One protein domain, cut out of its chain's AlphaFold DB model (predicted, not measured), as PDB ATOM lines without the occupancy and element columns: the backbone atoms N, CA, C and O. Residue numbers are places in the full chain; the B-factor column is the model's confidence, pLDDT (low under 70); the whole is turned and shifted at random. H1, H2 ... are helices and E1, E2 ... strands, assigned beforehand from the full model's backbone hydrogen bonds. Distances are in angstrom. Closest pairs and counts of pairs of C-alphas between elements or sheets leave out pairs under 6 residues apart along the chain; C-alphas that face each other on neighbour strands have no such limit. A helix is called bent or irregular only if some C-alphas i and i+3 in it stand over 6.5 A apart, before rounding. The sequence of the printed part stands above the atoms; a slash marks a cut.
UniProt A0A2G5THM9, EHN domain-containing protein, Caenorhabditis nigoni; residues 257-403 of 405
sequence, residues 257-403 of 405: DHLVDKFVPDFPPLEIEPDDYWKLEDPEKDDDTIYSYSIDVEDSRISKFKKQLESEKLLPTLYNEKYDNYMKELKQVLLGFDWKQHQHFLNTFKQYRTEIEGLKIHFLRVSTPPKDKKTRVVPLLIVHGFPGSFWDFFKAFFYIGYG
ATOM      1  N   ASP A 257     301.516 249.472 426.419       47.66
ATOM      2  CA  ASP A 257     302.786 249.192 427.121       47.66
ATOM      3  C   ASP A 257     304.022 249.104 426.196       47.66
ATOM      4  O   ASP A 257     305.164 249.026 426.664       47.66
ATOM      5  N   HIS A 258     303.820 249.093 424.873       52.31
ATOM      6  CA  HIS A 258     304.877 248.904 423.874       52.31
ATOM      7  C   HIS A 258     304.910 249.970 422.767       52.31
ATOM      8  O   HIS A 258     305.705 249.861 421.828       52.31
ATOM      9  N   LEU A 259     304.119 251.041 422.889       42.94
ATOM     10  CA  LEU A 259     304.246 252.224 422.034       42.94
ATOM     11  C   LEU A 259     305.455 253.069 422.472       42.94
ATOM     12  O   LEU A 259     305.344 253.993 423.275       42.94
ATOM     13  N   VAL A 260     306.636 252.749 421.930       45.16
ATOM     14  CA  VAL A 260     307.869 253.524 422.151       45.16
ATOM     15  C   VAL A 260     307.727 254.903 421.500       45.16
ATOM     16  O   VAL A 260     307.951 255.073 420.304       45.16
ATOM     17  N   ASP A 261     307.375 255.903 422.307       44.81
ATOM     18  CA  ASP A 261     306.867 257.211 421.857       44.81
ATOM     19  C   ASP A 261     307.898 258.130 421.153       44.81
ATOM     20  O   ASP A 261     307.642 259.311 420.917       44.81
ATOM     21  N   LYS A 262     309.093 257.606 420.839       41.47
ATOM     22  CA  LYS A 262     310.193 258.293 420.139       41.47
ATOM     23  C   LYS A 262     311.040 257.338 419.282       41.47
ATOM     24  O   LYS A 262     312.253 257.260 419.461       41.47
ATOM     25  N   PHE A 263     310.423 256.632 418.335       38.78
ATOM     26  CA  PHE A 263     311.166 256.009 417.231       38.78
ATOM     27  C   PHE A 263     310.564 256.355 415.864       38.78
ATOM     28  O   PHE A 263     310.018 255.513 415.158       38.78
ATOM     29  N   VAL A 264     310.688 257.633 415.504       39.28
ATOM     30  CA  VAL A 264     310.731 258.059 414.104       39.28
ATOM     31  C   VAL A 264     312.218 258.117 413.745       39.28
ATOM     32  O   VAL A 264     312.919 258.950 414.319       39.28
ATOM     33  N   PRO A 265     312.739 257.226 412.883       42.22
ATOM     34  CA  PRO A 265     314.052 257.423 412.285       42.22
ATOM     35  C   PRO A 265     314.054 258.721 411.475       42.22
ATOM     36  O   PRO A 265     313.066 259.006 410.795       42.22
ATOM     37  N   ASP A 266     315.168 259.453 411.484       41.31
ATOM     38  CA  ASP A 266     315.409 260.544 410.533       41.31
ATOM     39  C   ASP A 266     315.646 259.949 409.133       41.31
ATOM     40  O   ASP A 266     316.766 259.891 408.621       41.31
ATOM     41  N   PHE A 267     314.572 259.454 408.518       39.38
ATOM     42  CA  PHE A 267     314.543 259.219 407.084       39.38
ATOM     43  C   PHE A 267     314.790 260.564 406.381       39.38
ATOM     44  O   PHE A 267     314.218 261.576 406.805       39.38
ATOM     45  N   PRO A 268     315.583 260.610 405.292       43.47
ATOM     46  CA  PRO A 268     315.501 261.752 404.393       43.47
ATOM     47  C   PRO A 268     314.036 261.906 403.948       43.47
ATOM     48  O   PRO A 268     313.339 260.891 403.834       43.47
ATOM     49  N   PRO A 269     313.543 263.138 403.720       46.56
ATOM     50  CA  PRO A 269     312.209 263.313 403.165       46.56
ATOM     51  C   PRO A 269     312.125 262.492 401.879       46.56
ATOM     52  O   PRO A 269     312.996 262.612 401.019       46.56
ATOM     53  N   LEU A 270     311.115 261.625 401.790       42.56
ATOM     54  CA  LEU A 270     310.854 260.866 400.573       42.56
ATOM     55  C   LEU A 270     310.705 261.866 399.429       42.56
ATOM     56  O   LEU A 270     309.847 262.749 399.488       42.56
ATOM     57  N   GLU A 271     311.551 261.731 398.411       44.28
ATOM     58  CA  GLU A 271     311.312 262.355 397.120       44.28
ATOM     59  C   GLU A 271     310.074 261.657 396.550       44.28
ATOM     60  O   GLU A 271     310.145 260.537 396.050       44.28
ATOM     61  N   ILE A 272     308.913 262.280 396.760       47.22
ATOM     62  CA  ILE A 272     307.657 261.865 396.143       47.22
ATOM     63  C   ILE A 272     307.833 262.158 394.653       47.22
ATOM     64  O   ILE A 272     307.875 263.326 394.256       47.22
ATOM     65  N   GLU A 273     308.024 261.108 393.856       50.81
ATOM     66  CA  GLU A 273     308.029 261.231 392.398       50.81
ATOM     67  C   GLU A 273     306.660 261.778 391.939       50.81
ATOM     68  O   GLU A 273     305.643 261.479 392.570       50.81
ATOM     69  N   PRO A 274     306.623 262.664 390.928       52.66
ATOM     70  CA  PRO A 274     305.445 263.479 390.645       52.66
ATOM     71  C   PRO A 274     304.273 262.651 390.100       52.66
ATOM     72  O   PRO A 274     304.361 262.152 388.984       52.66
ATOM     73  N   ASP A 275     303.189 262.587 390.878       52.81
ATOM     74  CA  ASP A 275     301.823 262.135 390.562       52.81
ATOM     75  C   ASP A 275     301.686 261.177 389.349       52.81
ATOM     76  O   ASP A 275     301.119 261.535 388.312       52.81
ATOM     77  N   ASP A 276     302.172 259.936 389.492       57.53
ATOM     78  CA  ASP A 276     301.987 258.854 388.508       57.53
ATOM     79  C   ASP A 276     300.503 258.413 388.466       57.53
ATOM     80  O   ASP A 276     300.044 257.548 389.212       57.53
ATOM     81  N   TYR A 277     299.722 259.049 387.593       67.50
ATOM     82  CA  TYR A 277     298.280 258.825 387.432       67.50
ATOM     83  C   TYR A 277     297.981 257.431 386.842       67.50
ATOM     84  O   TYR A 277     298.419 257.104 385.739       67.50
ATOM     85  N   TRP A 278     297.193 256.600 387.538       70.12
ATOM     86  CA  TRP A 278     297.020 255.175 387.184       70.12
ATOM     87  C   TRP A 278     296.016 254.888 386.055       70.12
ATOM     88  O   TRP A 278     295.872 253.733 385.639       70.12
ATOM     89  N   LYS A 279     295.280 255.891 385.562       65.94
ATOM     90  CA  LYS A 279     294.410 255.742 384.379       65.94
ATOM     91  C   LYS A 279     295.239 255.863 383.096       65.94
ATOM     92  O   LYS A 279     296.230 256.575 383.043       65.94
ATOM     93  N   LEU A 280     294.760 255.237 382.020       59.38
ATOM     94  CA  LEU A 280     295.312 255.374 380.658       59.38
ATOM     95  C   LEU A 280     294.896 256.683 379.948       59.38
ATOM     96  O   LEU A 280     295.126 256.839 378.752       59.38
ATOM     97  N   GLU A 281     294.229 257.580 380.669       66.69
ATOM     98  CA  GLU A 281     293.689 258.857 380.195       66.69
ATOM     99  C   GLU A 281     294.574 260.000 380.719       66.69
ATOM    100  O   GLU A 281     295.305 259.807 381.693       66.69
ATOM    101  N   ASP A 282     294.513 261.185 380.102       66.50
ATOM    102  CA  ASP A 282     295.258 262.355 380.592       66.50
ATOM    103  C   ASP A 282     294.933 262.640 382.081       66.50
ATOM    104  O   ASP A 282     293.786 262.444 382.505       66.50
ATOM    105  N   PRO A 283     295.905 263.116 382.888       67.12
ATOM    106  CA  PRO A 283     295.707 263.383 384.310       67.12
ATOM    107  C   PRO A 283     294.705 264.519 384.553       67.12
ATOM    108  O   PRO A 283     295.045 265.705 384.562       67.12
ATOM    109  N   GLU A 284     293.446 264.142 384.778       72.94
ATOM    110  CA  GLU A 284     292.441 265.014 385.377       72.94
ATOM    111  C   GLU A 284     292.747 265.227 386.864       72.94
ATOM    112  O   GLU A 284     293.357 264.392 387.531       72.94
ATOM    113  N   LYS A 285     292.304 266.362 387.412       78.50
ATOM    114  CA  LYS A 285     292.533 266.674 388.821       78.50
ATOM    115  C   LYS A 285     291.552 265.897 389.705       78.50
ATOM    116  O   LYS A 285     290.346 266.114 389.595       78.50
ATOM    117  N   ASP A 286     292.082 265.065 390.602       80.94
ATOM    118  CA  ASP A 286     291.303 264.234 391.532       80.94
ATOM    119  C   ASP A 286     290.236 265.019 392.323       80.94
ATOM    120  O   ASP A 286     290.409 266.188 392.714       80.94
ATOM    121  N   ASP A 287     289.135 264.323 392.618       86.62
ATOM    122  CA  ASP A 287     288.127 264.760 393.578       86.62
ATOM    123  C   ASP A 287     288.618 264.493 395.012       86.62
ATOM    124  O   ASP A 287     288.492 263.385 395.542       86.62
ATOM    125  N   ASP A 288     289.151 265.545 395.649       86.00
ATOM    126  CA  ASP A 288     289.641 265.540 397.040       86.00
ATOM    127  C   ASP A 288     288.554 265.176 398.083       86.00
ATOM    128  O   ASP A 288     288.837 265.131 399.288       86.00
ATOM    129  N   THR A 289     287.282 265.028 397.686       92.75
ATOM    130  CA  THR A 289     286.175 264.868 398.632       92.75
ATOM    131  C   THR A 289     285.951 263.419 399.071       92.75
ATOM    132  O   THR A 289     285.860 262.471 398.293       92.75
ATOM    133  N   ILE A 290     285.819 263.250 400.389       94.38
ATOM    134  CA  ILE A 290     285.626 261.945 401.026       94.38
ATOM    135  C   ILE A 290     284.125 261.655 401.148       94.38
ATOM    136  O   ILE A 290     283.453 262.100 402.086       94.38
ATOM    137  N   TYR A 291     283.603 260.863 400.218       94.50
ATOM    138  CA  TYR A 291     282.216 260.412 400.192       94.50
ATOM    139  C   TYR A 291     281.958 259.309 401.221       94.50
ATOM    140  O   TYR A 291     282.744 258.373 401.369       94.50
ATOM    141  N   SER A 292     280.805 259.357 401.895       94.88
ATOM    142  CA  SER A 292     280.290 258.210 402.651       94.88
ATOM    143  C   SER A 292     279.856 257.100 401.695       94.88
ATOM    144  O   SER A 292     279.050 257.350 400.796       94.88
ATOM    145  N   TYR A 293     280.331 255.878 401.917       94.81
ATOM    146  CA  TYR A 293     279.998 254.713 401.100       94.81
ATOM    147  C   TYR A 293     279.166 253.687 401.886       94.81
ATOM    148  O   TYR A 293     279.237 253.604 403.110       94.81
ATOM    149  N   SER A 294     278.374 252.903 401.158       94.38
ATOM    150  CA  SER A 294     277.594 251.774 401.661       94.38
ATOM    151  C   SER A 294     277.558 250.713 400.565       94.38
ATOM    152  O   SER A 294     277.354 251.042 399.396       94.38
ATOM    153  N   ILE A 295     277.756 249.450 400.928       94.25
ATOM    154  CA  ILE A 295     277.690 248.330 399.986       94.25
ATOM    155  C   ILE A 295     276.219 248.001 399.750       94.25
ATOM    156  O   ILE A 295     275.520 247.596 400.679       94.25
ATOM    157  N   ASP A 296     275.755 248.138 398.513       94.75
ATOM    158  CA  ASP A 296     274.486 247.560 398.080       94.75
ATOM    159  C   ASP A 296     274.694 246.703 396.833       94.75
ATOM    160  O   ASP A 296     275.365 247.105 395.880       94.75
ATOM    161  N   VAL A 297     274.158 245.488 396.880       94.06
ATOM    162  CA  VAL A 297     274.212 244.497 395.811       94.06
ATOM    163  C   VAL A 297     272.780 244.131 395.467       94.06
ATOM    164  O   VAL A 297     272.028 243.639 396.312       94.06
ATOM    165  N   GLU A 298     272.397 244.368 394.217       95.31
ATOM    166  CA  GLU A 298     271.048 244.088 393.739       95.31
ATOM    167  C   GLU A 298     270.660 242.609 393.882       95.31
ATOM    168  O   GLU A 298     271.425 241.696 393.555       95.31
ATOM    169  N   ASP A 299     269.403 242.370 394.248       94.31
ATOM    170  CA  ASP A 299     268.788 241.039 394.280       94.31
ATOM    171  C   ASP A 299     268.759 240.365 392.900       94.31
ATOM    172  O   ASP A 299     268.760 239.135 392.808       94.31
ATOM    173  N   SER A 300     268.833 241.157 391.823       95.25
ATOM    174  CA  SER A 300     269.062 240.701 390.447       95.25
ATOM    175  C   SER A 300     270.368 239.896 390.324       95.25
ATOM    176  O   SER A 300     270.375 238.788 389.779       95.25
ATOM    177  N   ARG A 301     271.464 240.411 390.897       95.31
ATOM    178  CA  ARG A 301     272.821 239.853 390.842       95.31
ATOM    179  C   ARG A 301     272.959 238.644 391.759       95.31
ATOM    180  O   ARG A 301     273.527 237.638 391.338       95.31
ATOM    181  N   ILE A 302     272.364 238.703 392.955       94.38
ATOM    182  CA  ILE A 302     272.292 237.569 393.894       94.38
ATOM    183  C   ILE A 302     271.515 236.407 393.250       94.38
ATOM    184  O   ILE A 302     271.985 235.269 393.233       94.38
ATOM    185  N   SER A 303     270.358 236.697 392.646       94.19
ATOM    186  CA  SER A 303     269.524 235.695 391.966       94.19
ATOM    187  C   SER A 303     270.192 235.115 390.718       94.19
ATOM    188  O   SER A 303     270.046 233.924 390.444       94.19
ATOM    189  N   LYS A 304     270.933 235.933 389.955       95.31
ATOM    190  CA  LYS A 304     271.727 235.465 388.811       95.31
ATOM    191  C   LYS A 304     272.819 234.493 389.268       95.31
ATOM    192  O   LYS A 304     272.899 233.399 388.717       95.31
ATOM    193  N   PHE A 305     273.591 234.854 390.297       94.06
ATOM    194  CA  PHE A 305     274.645 233.998 390.849       94.06
ATOM    195  C   PHE A 305     274.097 232.644 391.318       94.06
ATOM    196  O   PHE A 305     274.601 231.610 390.886       94.06
ATOM    197  N   LYS A 306     273.016 232.629 392.115       94.25
ATOM    198  CA  LYS A 306     272.418 231.367 392.587       94.25
ATOM    199  C   LYS A 306     271.916 230.486 391.439       94.25
ATOM    200  O   LYS A 306     272.179 229.291 391.459       94.25
ATOM    201  N   LYS A 307     271.309 231.058 390.390       94.38
ATOM    202  CA  LYS A 307     270.895 230.301 389.191       94.38
ATOM    203  C   LYS A 307     272.069 229.709 388.408       94.38
ATOM    204  O   LYS A 307     271.979 228.564 387.974       94.38
ATOM    205  N   GLN A 308     273.158 230.464 388.231       93.00
ATOM    206  CA  GLN A 308     274.374 229.948 387.589       93.00
ATOM    207  C   GLN A 308     274.951 228.786 388.408       93.00
ATOM    208  O   GLN A 308     275.141 227.688 387.882       93.00
ATOM    209  N   LEU A 309     275.109 228.992 389.720       91.94
ATOM    210  CA  LEU A 309     275.596 227.974 390.643       91.94
ATOM    211  C   LEU A 309     274.688 226.733 390.680       91.94
ATOM    212  O   LEU A 309     275.211 225.626 390.710       91.94
ATOM    213  N   GLU A 310     273.359 226.874 390.632       91.25
ATOM    214  CA  GLU A 310     272.404 225.758 390.501       91.25
ATOM    215  C   GLU A 310     272.654 224.942 389.231       91.25
ATOM    216  O   GLU A 310     272.802 223.718 389.325       91.25
ATOM    217  N   SER A 311     272.755 225.605 388.072       88.75
ATOM    218  CA  SER A 311     272.968 224.943 386.778       88.75
ATOM    219  C   SER A 311     274.317 224.230 386.650       88.75
ATOM    220  O   SER A 311     274.432 223.310 385.839       88.75
ATOM    221  N   GLU A 312     275.309 224.618 387.457       85.94
ATOM    222  CA  GLU A 312     276.685 224.162 387.285       85.94
ATOM    223  C   GLU A 312     276.886 222.666 387.593       85.94
ATOM    224  O   GLU A 312     276.396 222.140 388.603       85.94
ATOM    225  N   LYS A 313     277.633 221.968 386.731       80.25
ATOM    226  CA  LYS A 313     277.867 220.522 386.831       80.25
ATOM    227  C   LYS A 313     279.277 220.236 387.327       80.25
ATOM    228  O   LYS A 313     280.217 220.163 386.545       80.25
ATOM    229  N   LEU A 314     279.385 219.971 388.629       78.25
ATOM    230  CA  LEU A 314     280.610 219.447 389.234       78.25
ATOM    231  C   LEU A 314     281.047 218.164 388.507       78.25
ATOM    232  O   LEU A 314     280.350 217.146 388.554       78.25
ATOM    233  N   LEU A 315     282.191 218.232 387.827       77.38
ATOM    234  CA  LEU A 315     282.828 217.082 387.194       77.38
ATOM    235  C   LEU A 315     283.478 216.208 388.280       77.38
ATOM    236  O   LEU A 315     284.143 216.756 389.161       77.38
ATOM    237  N   PRO A 316     283.306 214.875 388.249       70.75
ATOM    238  CA  PRO A 316     283.901 214.002 389.252       70.75
ATOM    239  C   PRO A 316     285.417 213.895 389.060       70.75
ATOM    240  O   PRO A 316     285.889 213.695 387.935       70.75
ATOM    241  N   THR A 317     286.194 213.979 390.141       71.31
ATOM    242  CA  THR A 317     287.644 213.764 390.065       71.31
ATOM    243  C   THR A 317     287.964 212.271 390.055       71.31
ATOM    244  O   THR A 317     287.402 211.480 390.808       71.31
ATOM    245  N   LEU A 318     288.918 211.859 389.214       59.31
ATOM    246  CA  LEU A 318     289.248 210.439 389.008       59.31
ATOM    247  C   LEU A 318     289.800 209.715 390.254       59.31
ATOM    248  O   LEU A 318     289.896 208.489 390.234       59.31
ATOM    249  N   TYR A 319     290.196 210.448 391.303       55.41
ATOM    250  CA  TYR A 319     290.970 209.906 392.429       55.41
ATOM    251  C   TYR A 319     290.644 210.497 393.817       55.41
ATOM    252  O   TYR A 319     291.332 210.146 394.775       55.41
ATOM    253  N   ASN A 320     289.656 211.396 393.974       75.88
ATOM    254  CA  ASN A 320     289.436 212.089 395.255       75.88
ATOM    255  C   ASN A 320     287.952 212.331 395.603       75.88
ATOM    256  O   ASN A 320     287.478 213.465 395.658       75.88
ATOM    257  N   GLU A 321     287.238 211.257 395.955       80.06
ATOM    258  CA  GLU A 321     285.837 211.307 396.416       80.06
ATOM    259  C   GLU A 321     285.593 212.302 397.570       80.06
ATOM    260  O   GLU A 321     284.504 212.867 397.685       80.06
ATOM    261  N   LYS A 322     286.599 212.544 398.427       82.12
ATOM    262  CA  LYS A 322     286.495 213.514 399.526       82.12
ATOM    263  C   LYS A 322     286.378 214.946 398.997       82.12
ATOM    264  O   LYS A 322     285.559 215.704 399.508       82.12
ATOM    265  N   TYR A 323     287.163 215.301 397.979       80.62
ATOM    266  CA  TYR A 323     287.085 216.608 397.320       80.62
ATOM    267  C   TYR A 323     285.775 216.758 396.539       80.62
ATOM    268  O   TYR A 323     285.077 217.755 396.702       80.62
ATOM    269  N   ASP A 324     285.369 215.728 395.791       81.06
ATOM    270  CA  ASP A 324     284.080 215.709 395.089       81.06
ATOM    271  C   ASP A 324     282.894 215.947 396.034       81.06
ATOM    272  O   ASP A 324     281.933 216.620 395.668       81.06
ATOM    273  N   ASN A 325     282.923 215.371 397.238       86.81
ATOM    274  CA  ASN A 325     281.873 215.571 398.236       86.81
ATOM    275  C   ASN A 325     281.957 216.954 398.886       86.81
ATOM    276  O   ASN A 325     280.929 217.620 398.995       86.81
ATOM    277  N   TYR A 326     283.163 217.428 399.202       86.94
ATOM    278  CA  TYR A 326     283.368 218.783 399.701       86.94
ATOM    279  C   TYR A 326     282.813 219.851 398.732       86.94
ATOM    280  O   TYR A 326     282.019 220.698 399.138       86.94
ATOM    281  N   MET A 327     283.109 219.759 397.429       87.88
ATOM    282  CA  MET A 327     282.599 220.716 396.432       87.88
ATOM    283  C   MET A 327     281.064 220.691 396.305       87.88
ATOM    284  O   MET A 327     280.442 221.721 396.027       87.88
ATOM    285  N   LYS A 328     280.420 219.534 396.537       86.81
ATOM    286  CA  LYS A 328     278.948 219.429 396.598       86.81
ATOM    287  C   LYS A 328     278.397 220.142 397.833       86.81
ATOM    288  O   LYS A 328     277.393 220.841 397.712       86.81
ATOM    289  N   GLU A 329     279.039 219.984 398.989       91.19
ATOM    290  CA  GLU A 329     278.659 220.653 400.240       91.19
ATOM    291  C   GLU A 329     278.827 222.177 400.128       91.19
ATOM    292  O   GLU A 329     277.868 222.906 400.388       91.19
ATOM    293  N   LEU A 330     279.966 222.659 399.614       91.00
ATOM    294  CA  LEU A 330     280.210 224.079 399.330       91.00
ATOM    295  C   LEU A 330     279.127 224.680 398.417       91.00
ATOM    296  O   LEU A 330     278.563 225.731 398.731       91.00
ATOM    297  N   LYS A 331     278.758 223.987 397.326       91.62
ATOM    298  CA  LYS A 331     277.655 224.410 396.442       91.62
ATOM    299  C   LYS A 331     276.328 224.554 397.200       91.62
ATOM    300  O   LYS A 331     275.614 225.526 396.964       91.62
ATOM    301  N   GLN A 332     275.995 223.653 398.129       91.50
ATOM    302  CA  GLN A 332     274.779 223.796 398.948       91.50
ATOM    303  C   GLN A 332     274.871 224.968 399.939       91.50
ATOM    304  O   GLN A 332     273.901 225.712 400.085       91.50
ATOM    305  N   VAL A 333     276.028 225.183 400.575       93.31
ATOM    306  CA  VAL A 333     276.254 226.314 401.497       93.31
ATOM    307  C   VAL A 333     276.093 227.656 400.777       93.31
ATOM    308  O   VAL A 333     275.360 228.524 401.251       93.31
ATOM    309  N   LEU A 334     276.699 227.815 399.597       92.00
ATOM    310  CA  LEU A 334     276.607 229.037 398.788       92.00
ATOM    311  C   LEU A 334     275.183 229.304 398.262       92.00
ATOM    312  O   LEU A 334     274.749 230.457 398.201       92.00
ATOM    313  N   LEU A 335     274.410 228.257 397.942       92.62
ATOM    314  CA  LEU A 335     272.986 228.396 397.612       92.62
ATOM    315  C   LEU A 335     272.135 228.765 398.839       92.62
ATOM    316  O   LEU A 335     271.210 229.573 398.717       92.62
ATOM    317  N   GLY A 336     272.476 228.258 400.025       92.88
ATOM    318  CA  GLY A 336     271.839 228.623 401.295       92.88
ATOM    319  C   GLY A 336     272.193 230.025 401.815       92.88
ATOM    320  O   GLY A 336     271.432 230.586 402.597       92.88
ATOM    321  N   PHE A 337     273.306 230.617 401.368       93.44
ATOM    322  CA  PHE A 337     273.857 231.859 401.923       93.44
ATOM    323  C   PHE A 337     272.916 233.074 401.792       93.44
ATOM    324  O   PHE A 337     272.446 233.394 400.694       93.44
ATOM    325  N   ASP A 338     272.680 233.795 402.893       93.31
ATOM    326  CA  ASP A 338     271.943 235.065 402.894       93.31
ATOM    327  C   ASP A 338     272.901 236.250 402.697       93.31
ATOM    328  O   ASP A 338     273.508 236.785 403.631       93.31
ATOM    329  N   TRP A 339     273.010 236.686 401.442       93.25
ATOM    330  CA  TRP A 339     273.823 237.845 401.094       93.25
ATOM    331  C   TRP A 339     273.283 239.160 401.674       93.25
ATOM    332  O   TRP A 339     274.078 240.031 402.020       93.25
ATOM    333  N   LYS A 340     271.963 239.340 401.831       91.69
ATOM    334  CA  LYS A 340     271.406 240.597 402.363       91.69
ATOM    335  C   LYS A 340     271.659 240.726 403.864       91.69
ATOM    336  O   LYS A 340     271.991 241.819 404.326       91.69
ATOM    337  N   GLN A 341     271.618 239.619 404.609       92.75
ATOM    338  CA  GLN A 341     272.095 239.580 405.993       92.75
ATOM    339  C   GLN A 341     273.587 239.950 406.074       92.75
ATOM    340  O   GLN A 341     273.975 240.780 406.898       92.75
ATOM    341  N   HIS A 342     274.426 239.388 405.199       90.62
ATOM    342  CA  HIS A 342     275.863 239.677 405.187       90.62
ATOM    343  C   HIS A 342     276.178 241.136 404.795       90.62
ATOM    344  O   HIS A 342     276.990 241.800 405.439       90.62
ATOM    345  N   GLN A 343     275.466 241.679 403.806       91.94
ATOM    346  CA  GLN A 343     275.521 243.087 403.403       91.94
ATOM    347  C   GLN A 343     275.143 244.034 404.552       91.94
ATOM    348  O   GLN A 343     275.784 245.070 404.735       91.94
ATOM    349  N   HIS A 344     274.141 243.678 405.363       90.81
ATOM    350  CA  HIS A 344     273.801 244.451 406.556       90.81
ATOM    351  C   HIS A 344     274.964 244.482 407.562       90.81
ATOM    352  O   HIS A 344     275.297 245.557 408.059       90.81
ATOM    353  N   PHE A 345     275.634 243.346 407.806       88.44
ATOM    354  CA  PHE A 345     276.829 243.305 408.657       88.44
ATOM    355  C   PHE A 345     277.974 244.164 408.103       88.44
ATOM    356  O   PHE A 345     278.508 244.988 408.844       88.44
ATOM    357  N   LEU A 346     278.312 244.043 406.815       89.31
ATOM    358  CA  LEU A 346     279.352 244.852 406.160       89.31
ATOM    359  C   LEU A 346     279.153 246.369 406.367       89.31
ATOM    360  O   LEU A 346     280.112 247.098 406.622       89.31
ATOM    361  N   ASN A 347     277.906 246.841 406.329       91.62
ATOM    362  CA  ASN A 347     277.551 248.259 406.472       91.62
ATOM    363  C   ASN A 347     277.414 248.751 407.929       91.62
ATOM    364  O   ASN A 347     277.057 249.908 408.150       91.62
ATOM    365  N   THR A 348     277.709 247.917 408.935       88.75
ATOM    366  CA  THR A 348     277.713 248.351 410.352       88.75
ATOM    367  C   THR A 348     278.842 249.328 410.692       88.75
ATOM    368  O   THR A 348     278.685 250.152 411.593       88.75
ATOM    369  N   PHE A 349     279.963 249.279 409.965       85.81
ATOM    370  CA  PHE A 349     281.042 250.262 410.073       85.81
ATOM    371  C   PHE A 349     280.913 251.341 408.996       85.81
ATOM    372  O   PHE A 349     280.498 251.073 407.871       85.81
ATOM    373  N   LYS A 350     281.334 252.569 409.327       88.69
ATOM    374  CA  LYS A 350     281.366 253.674 408.362       88.69
ATOM    375  C   LYS A 350     282.454 253.433 407.315       88.69
ATOM    376  O   LYS A 350     283.649 253.467 407.625       88.69
ATOM    377  N   GLN A 351     282.005 253.205 406.089       93.31
ATOM    378  CA  GLN A 351     282.834 253.080 404.898       93.31
ATOM    379  C   GLN A 351     282.866 254.406 404.136       93.31
ATOM    380  O   GLN A 351     281.941 255.218 404.225       93.31
ATOM    381  N   TYR A 352     283.927 254.603 403.366       95.00
ATOM    382  CA  TYR A 352     284.183 255.820 402.612       95.00
ATOM    383  C   TYR A 352     284.797 255.497 401.247       95.00
ATOM    384  O   TYR A 352     285.361 254.416 401.046       95.00
ATOM    385  N   ARG A 353     284.683 256.447 400.317       95.06
ATOM    386  CA  ARG A 353     285.435 256.484 399.059       95.06
ATOM    387  C   ARG A 353     285.963 257.892 398.799       95.06
ATOM    388  O   ARG A 353     285.321 258.864 399.179       95.06
ATOM    389  N   THR A 354     287.117 257.968 398.158       93.56
ATOM    390  CA  THR A 354     287.786 259.196 397.692       93.56
ATOM    391  C   THR A 354     288.527 258.851 396.397       93.56
ATOM    392  O   THR A 354     288.708 257.661 396.118       93.56
ATOM    393  N   GLU A 355     288.943 259.837 395.605       89.19
ATOM    394  CA  GLU A 355     289.866 259.603 394.483       89.19
ATOM    395  C   GLU A 355     291.315 259.886 394.926       89.19
ATOM    396  O   GLU A 355     291.536 260.764 395.762       89.19
ATOM    397  N   ILE A 356     292.269 259.073 394.459       86.38
ATOM    398  CA  ILE A 356     293.723 259.241 394.636       86.38
ATOM    399  C   ILE A 356     294.397 258.711 393.369       86.38
ATOM    400  O   ILE A 356     294.202 257.539 393.040       86.38
ATOM    401  N   GLU A 357     295.172 259.542 392.673       82.75
ATOM    402  CA  GLU A 357     295.911 259.189 391.450       82.75
ATOM    403  C   GLU A 357     294.972 258.581 390.377       82.75
ATOM    404  O   GLU A 357     295.298 257.618 389.678       82.75
ATOM    405  N   GLY A 358     293.742 259.107 390.294       80.25
ATOM    406  CA  GLY A 358     292.658 258.606 389.447       80.25
ATOM    407  C   GLY A 358     291.954 257.330 389.939       80.25
ATOM    408  O   GLY A 358     291.004 256.873 389.301       80.25
ATOM    409  N   LEU A 359     292.366 256.727 391.057       85.75
ATOM    410  CA  LEU A 359     291.768 255.501 391.594       85.75
ATOM    411  C   LEU A 359     290.735 255.792 392.687       85.75
ATOM    412  O   LEU A 359     290.979 256.528 393.639       85.75
ATOM    413  N   LYS A 360     289.570 255.139 392.600       90.06
ATOM    414  CA  LYS A 360     288.468 255.292 393.571       90.06
ATOM    415  C   LYS A 360     288.671 254.396 394.791       90.06
ATOM    416  O   LYS A 360     288.013 253.363 394.943       90.06
ATOM    417  N   ILE A 361     289.598 254.810 395.651       93.00
ATOM    418  CA  ILE A 361     290.013 254.089 396.855       93.00
ATOM    419  C   ILE A 361     288.852 253.976 397.852       93.00
ATOM    420  O   ILE A 361     288.267 254.968 398.290       93.00
ATOM    421  N   HIS A 362     288.528 252.739 398.235       95.38
ATOM    422  CA  HIS A 362     287.588 252.411 399.309       95.38
ATOM    423  C   HIS A 362     288.338 252.184 400.620       95.38
ATOM    424  O   HIS A 362     289.375 251.526 400.637       95.38
ATOM    425  N   PHE A 363     287.801 252.703 401.724       93.19
ATOM    426  CA  PHE A 363     288.364 252.471 403.053       93.19
ATOM    427  C   PHE A 363     287.298 252.495 404.154       93.19
ATOM    428  O   PHE A 363     286.214 253.063 404.007       93.19
ATOM    429  N   LEU A 364     287.620 251.884 405.296       91.75
ATOM    430  CA  LEU A 364     286.832 251.973 406.525       91.75
ATOM    431  C   LEU A 364     287.524 252.937 407.488       91.75
ATOM    432  O   LEU A 364     288.739 252.873 407.664       91.75
ATOM    433  N   ARG A 365     286.753 253.795 408.168       88.12
ATOM    434  CA  ARG A 365     287.281 254.649 409.245       88.12
ATOM    435  C   ARG A 365     286.546 254.379 410.549       88.12
ATOM    436  O   ARG A 365     285.518 254.984 410.851       88.12
ATOM    437  N   VAL A 366     287.122 253.481 411.340       84.31
ATOM    438  CA  VAL A 366     286.735 253.249 412.734       84.31
ATOM    439  C   VAL A 366     287.445 254.277 413.611       84.31
ATOM    440  O   VAL A 366     288.643 254.498 413.464       84.31
ATOM    441  N   SER A 367     286.711 254.926 414.513       76.06
ATOM    442  CA  SER A 367     287.271 255.873 415.479       76.06
ATOM    443  C   SER A 367     286.495 255.772 416.780       76.06
ATOM    444  O   SER A 367     285.291 256.027 416.804       76.06
ATOM    445  N   THR A 368     287.189 255.468 417.870       69.75
ATOM    446  CA  THR A 368     286.691 255.764 419.212       69.75
ATOM    447  C   THR A 368     286.690 257.282 419.423       69.75
ATOM    448  O   THR A 368     287.619 257.966 418.978       69.75
ATOM    449  N   PRO A 369     285.664 257.858 420.072       67.69
ATOM    450  CA  PRO A 369     285.772 259.205 420.611       67.69
ATOM    451  C   PRO A 369     286.734 259.177 421.816       67.69
ATOM    452  O   PRO A 369     286.621 258.276 422.652       67.69
ATOM    453  N   PRO A 370     287.674 260.132 421.943       67.94
ATOM    454  CA  PRO A 370     288.568 260.189 423.096       67.94
ATOM    455  C   PRO A 370     287.755 260.387 424.386       67.94
ATOM    456  O   PRO A 370     286.900 261.271 424.461       67.94
ATOM    457  N   LYS A 371     288.012 259.541 425.394       70.81
ATOM    458  CA  LYS A 371     287.238 259.492 426.652       70.81
ATOM    459  C   LYS A 371     287.414 260.768 427.490       70.81
ATOM    460  O   LYS A 371     286.511 261.142 428.236       70.81
ATOM    461  N   ASP A 372     288.549 261.449 427.345       75.19
ATOM    462  CA  ASP A 372     288.829 262.760 427.926       75.19
ATOM    463  C   ASP A 372     289.723 263.611 426.993       75.19
ATOM    464  O   ASP A 372     290.123 263.174 425.916       75.19
ATOM    465  N   LYS A 373     290.077 264.834 427.412       72.44
ATOM    466  CA  LYS A 373     290.954 265.739 426.640       72.44
ATOM    467  C   LYS A 373     292.452 265.375 426.671       72.44
ATOM    468  O   LYS A 373     293.242 266.107 426.081       72.44
ATOM    469  N   LYS A 374     292.858 264.311 427.372       71.19
ATOM    470  CA  LYS A 374     294.252 263.833 427.455       71.19
ATOM    471  C   LYS A 374     294.488 262.566 426.633       71.19
ATOM    472  O   LYS A 374     295.623 262.296 426.259       71.19
ATOM    473  N   THR A 375     293.426 261.814 426.343       74.12
ATOM    474  CA  THR A 375     293.435 260.619 425.494       74.12
ATOM    475  C   THR A 375     293.957 260.970 424.093       74.12
ATOM    476  O   THR A 375     293.258 261.600 423.295       74.12
ATOM    477  N   ARG A 376     295.192 260.565 423.777       76.19
ATOM    478  CA  ARG A 376     295.812 260.761 422.459       76.19
ATOM    479  C   ARG A 376     295.252 259.743 421.469       76.19
ATOM    480  O   ARG A 376     295.471 258.548 421.620       76.19
ATOM    481  N   VAL A 377     294.576 260.219 420.428       75.44
ATOM    482  CA  VAL A 377     294.157 259.369 419.304       75.44
ATOM    483  C   VAL A 377     295.354 259.167 418.374       75.44
ATOM    484  O   VAL A 377     295.916 260.141 417.873       75.44
ATOM    485  N   VAL A 378     295.747 257.913 418.147       80.19
ATOM    486  CA  VAL A 378     296.831 257.537 417.227       80.19
ATOM    487  C   VAL A 378     296.215 256.966 415.942       80.19
ATOM    488  O   VAL A 378     295.401 256.048 416.034       80.19
ATOM    489  N   PRO A 379     296.555 257.482 414.746       82.06
ATOM    490  CA  PRO A 379     296.096 256.893 413.493       82.06
ATOM    491  C   PRO A 379     296.830 255.572 413.226       82.06
ATOM    492  O   PRO A 379     298.058 255.522 413.257       82.06
ATOM    493  N   LEU A 380     296.076 254.514 412.928       82.25
ATOM    494  CA  LEU A 380     296.602 253.210 412.530       82.25
ATOM    495  C   LEU A 380     296.054 252.847 411.148       82.25
ATOM    496  O   LEU A 380     294.848 252.665 410.989       82.25
ATOM    497  N   LEU A 381     296.943 252.725 410.161       88.12
ATOM    498  CA  LEU A 381     296.611 252.158 408.857       88.12
ATOM    499  C   LEU A 381     296.685 250.628 408.938       88.12
ATOM    500  O   LEU A 381     297.655 250.075 409.455       88.12
ATOM    501  N   ILE A 382     295.662 249.950 408.421       86.62
ATOM    502  CA  ILE A 382     295.587 248.488 408.342       86.62
ATOM    503  C   ILE A 382     295.308 248.124 406.882       86.62
ATOM    504  O   ILE A 382     294.373 248.652 406.285       86.62
ATOM    505  N   VAL A 383     296.127 247.235 406.318       91.12
ATOM    506  CA  VAL A 383     296.100 246.833 404.903       91.12
ATOM    507  C   VAL A 383     295.920 245.316 404.830       91.12
ATOM    508  O   VAL A 383     296.538 244.591 405.615       91.12
ATOM    509  N   HIS A 384     295.061 244.833 403.928       88.06
ATOM    510  CA  HIS A 384     294.852 243.397 403.700       88.06
ATOM    511  C   HIS A 384     295.848 242.836 402.673       88.06
ATOM    512  O   HIS A 384     296.528 243.582 401.973       88.06
ATOM    513  N   GLY A 385     295.943 241.508 402.602       84.69
ATOM    514  CA  GLY A 385     296.644 240.807 401.524       84.69
ATOM    515  C   GLY A 385     295.673 240.258 400.478       84.69
ATOM    516  O   GLY A 385     294.477 240.530 400.532       84.69
ATOM    517  N   PHE A 386     296.200 239.436 399.572       86.31
ATOM    518  CA  PHE A 386     295.444 238.515 398.717       86.31
ATOM    519  C   PHE A 386     295.503 237.096 399.331       86.31
ATOM    520  O   PHE A 386     296.538 236.773 399.924       86.31
ATOM    521  N   PRO A 387     294.453 236.254 399.233       85.12
ATOM    522  CA  PRO A 387     293.128 236.503 398.636       85.12
ATOM    523  C   PRO A 387     292.156 237.286 399.550       85.12
ATOM    524  O   PRO A 387     290.973 237.409 399.247       85.12
ATOM    525  N   GLY A 388     292.650 237.808 400.677       85.94
ATOM    526  CA  GLY A 388     291.867 238.521 401.689       85.94
ATOM    527  C   GLY A 388     291.303 239.892 401.282       85.94
ATOM    528  O   GLY A 388     291.479 240.392 400.170       85.94
ATOM    529  N   SER A 389     290.613 240.534 402.228       88.38
ATOM    530  CA  SER A 389     289.958 241.838 402.037       88.38
ATOM    531  C   SER A 389     289.832 242.621 403.350       88.38
ATOM    532  O   SER A 389     290.205 242.148 404.424       88.38
ATOM    533  N   PHE A 390     289.234 243.818 403.323       89.38
ATOM    534  CA  PHE A 390     288.928 244.562 404.555       89.38
ATOM    535  C   PHE A 390     288.032 243.782 405.547       89.38
ATOM    536  O   PHE A 390     288.000 244.120 406.734       89.38
ATOM    537  N   TRP A 391     287.310 242.749 405.088       88.88
ATOM    538  CA  TRP A 391     286.471 241.891 405.930       88.88
ATOM    539  C   TRP A 391     287.275 241.091 406.967       88.88
ATOM    540  O   TRP A 391     286.788 240.872 408.078       88.88
ATOM    541  N   ASP A 392     288.530 240.744 406.669       87.19
ATOM    542  CA  ASP A 392     289.411 239.978 407.566       87.19
ATOM    543  C   ASP A 392     289.583 240.686 408.922       87.19
ATOM    544  O   ASP A 392     289.652 240.065 409.989       87.19
ATOM    545  N   PHE A 393     289.567 242.021 408.889       88.25
ATOM    546  CA  PHE A 393     289.698 242.889 410.052       88.25
ATOM    547  C   PHE A 393     288.366 243.242 410.725       88.25
ATOM    548  O   PHE A 393     288.387 243.871 411.781       88.25
ATOM    549  N   PHE A 394     287.208 242.809 410.210       84.50
ATOM    550  CA  PHE A 394     285.883 243.171 410.742       84.50
ATOM    551  C   PHE A 394     285.722 242.855 412.241       84.50
ATOM    552  O   PHE A 394     285.173 243.648 413.009       84.50
ATOM    553  N   LYS A 395     286.286 241.728 412.696       82.25
ATOM    554  CA  LYS A 395     286.325 241.357 414.123       82.25
ATOM    555  C   LYS A 395     287.231 242.287 414.945       82.25
ATOM    556  O   LYS A 395     286.889 242.603 416.081       82.25
ATOM    557  N   ALA A 396     288.357 242.739 414.390       80.62
ATOM    558  CA  ALA A 396     289.269 243.678 415.049       80.62
ATOM    559  C   ALA A 396     288.679 245.097 415.109       80.62
ATOM    560  O   ALA A 396     288.713 245.727 416.164       80.62
ATOM    561  N   PHE A 397     288.049 245.558 414.022       80.25
ATOM    562  CA  PHE A 397     287.308 246.821 413.949       80.25
ATOM    563  C   PHE A 397     286.243 246.947 415.044       80.25
ATOM    564  O   PHE A 397     286.053 248.038 415.579       80.25
ATOM    565  N   PHE A 398     285.608 245.841 415.446       75.44
ATOM    566  CA  PHE A 398     284.693 245.830 416.587       75.44
ATOM    567  C   PHE A 398     285.422 246.161 417.902       75.44
ATOM    568  O   PHE A 398     285.069 247.130 418.569       75.44
ATOM    569  N   TYR A 399     286.471 245.416 418.269       74.75
ATOM    570  CA  TYR A 399     287.196 245.655 419.528       74.75
ATOM    571  C   TYR A 399     287.875 247.035 419.581       74.75
ATOM    572  O   TYR A 399     287.818 247.695 420.620       74.75
ATOM    573  N   ILE A 400     288.436 247.498 418.456       72.88
ATOM    574  CA  ILE A 400     288.996 248.850 418.306       72.88
ATOM    575  C   ILE A 400     287.891 249.901 418.475       72.88
ATOM    576  O   ILE A 400     288.048 250.835 419.255       72.88
ATOM    577  N   GLY A 401     286.747 249.740 417.798       65.81
ATOM    578  CA  GLY A 401     285.637 250.701 417.815       65.81
ATOM    579  C   GLY A 401     284.958 250.879 419.176       65.81
ATOM    580  O   GLY A 401     284.419 251.952 419.445       65.81
ATOM    581  N   TYR A 402     285.024 249.870 420.050       63.91
ATOM    582  CA  TYR A 402     284.561 249.961 421.441       63.91
ATOM    583  C   TYR A 402     285.667 250.349 422.446       63.91
ATOM    584  O   TYR A 402     285.351 250.602 423.610       63.91
ATOM    585  N   GLY A 403     286.939 250.425 422.033       56.78
ATOM    586  CA  GLY A 403     288.070 250.693 422.934       56.78
ATOM    587  C   GLY A 403     288.231 249.614 424.010       56.78
ATOM    588  O   GLY A 403     288.275 249.937 425.202       56.78
TER     589      GLY A 403
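AT A GLANCE: This is residues 257 to 403 of the 405 residues of the protein "EHN domain-containing protein" of Caenorhabditis nigoni (UniProt A0A2G5THM9). What shape is this? A small sheet of three strands forms one part, and the helical hairpin of H1 and H2 reaches away from it as an arm, with H3 on the way back and H4 grazing the sheet. Long unnamed stretches, residues 257 to 290 and 365 to 389, make up much of the rest. What is it built of? The printed part has 147 residues with E1 H1 H2 H3 E2 E3 H4 along the chain, mixed helices and strands, under half in named elements; the antiparallel sheet runs E1 E2 E3. How spread is it? It is only just extended, close to loose, with a radius of gyration of the C-alphas of 22.3 A and spans of 60 by 47 by 35 A.

HOW THE PARTS SIT: How is the sheet paired? E2, residues 351 to 356, pairs with E1, residues 291 to 293, N 291 and O 353 being 2.8 A apart, and forms a hairpin with E3, residues 359 to 364, N 352 and O 363 being 2.8 A apart. Where are the helices? H1, residues 299 to 311, touches H2, residues 321 to 336, closest at the C-alphas of Lys 306 and Leu 335, 5.9 A, with residues 306 to 310 and 331 to 335 alone, at a shallow tilt of 27 degrees, opposite ways. H3, residues 339 to 346, is close to but not clearly touching H1, the closest C-alphas, Ile 302 and Trp 339, being 7.4 A apart. H4, residues 390 to 402, is only just on the sheet, with 5 pairs of C-alphas within 10 A, and only grazes it with residues 390 to 397. Are their backbones whole? Every O i to N i+4 pair is within hydrogen-bond range in H1, H2 and H3, and 5 of 9 in H4, which is irregular, C-alphas 392 and 395 being 7.4 A apart.

IN THESE COORDINATES: Where do the elements begin and end? E1 begins at C-alpha 291 (282.216, 260.412, 400.192), and H4 ends at C-alpha 402 (284.561, 249.961, 421.441). Which are longest? H2 measures 22.8 A from first to last C-alpha, H4 18.3 A and H1 18.2 A.

THE WHOLE: How large is it? The two C-alphas farthest apart, Leu 318 and Lys 373, are 66.9 A apart; the printed part has no cut, and the link from E3 to H4 is long. Where is confidence low? The model's pLDDT is under 70 in 34 residues, among them 257 to 277.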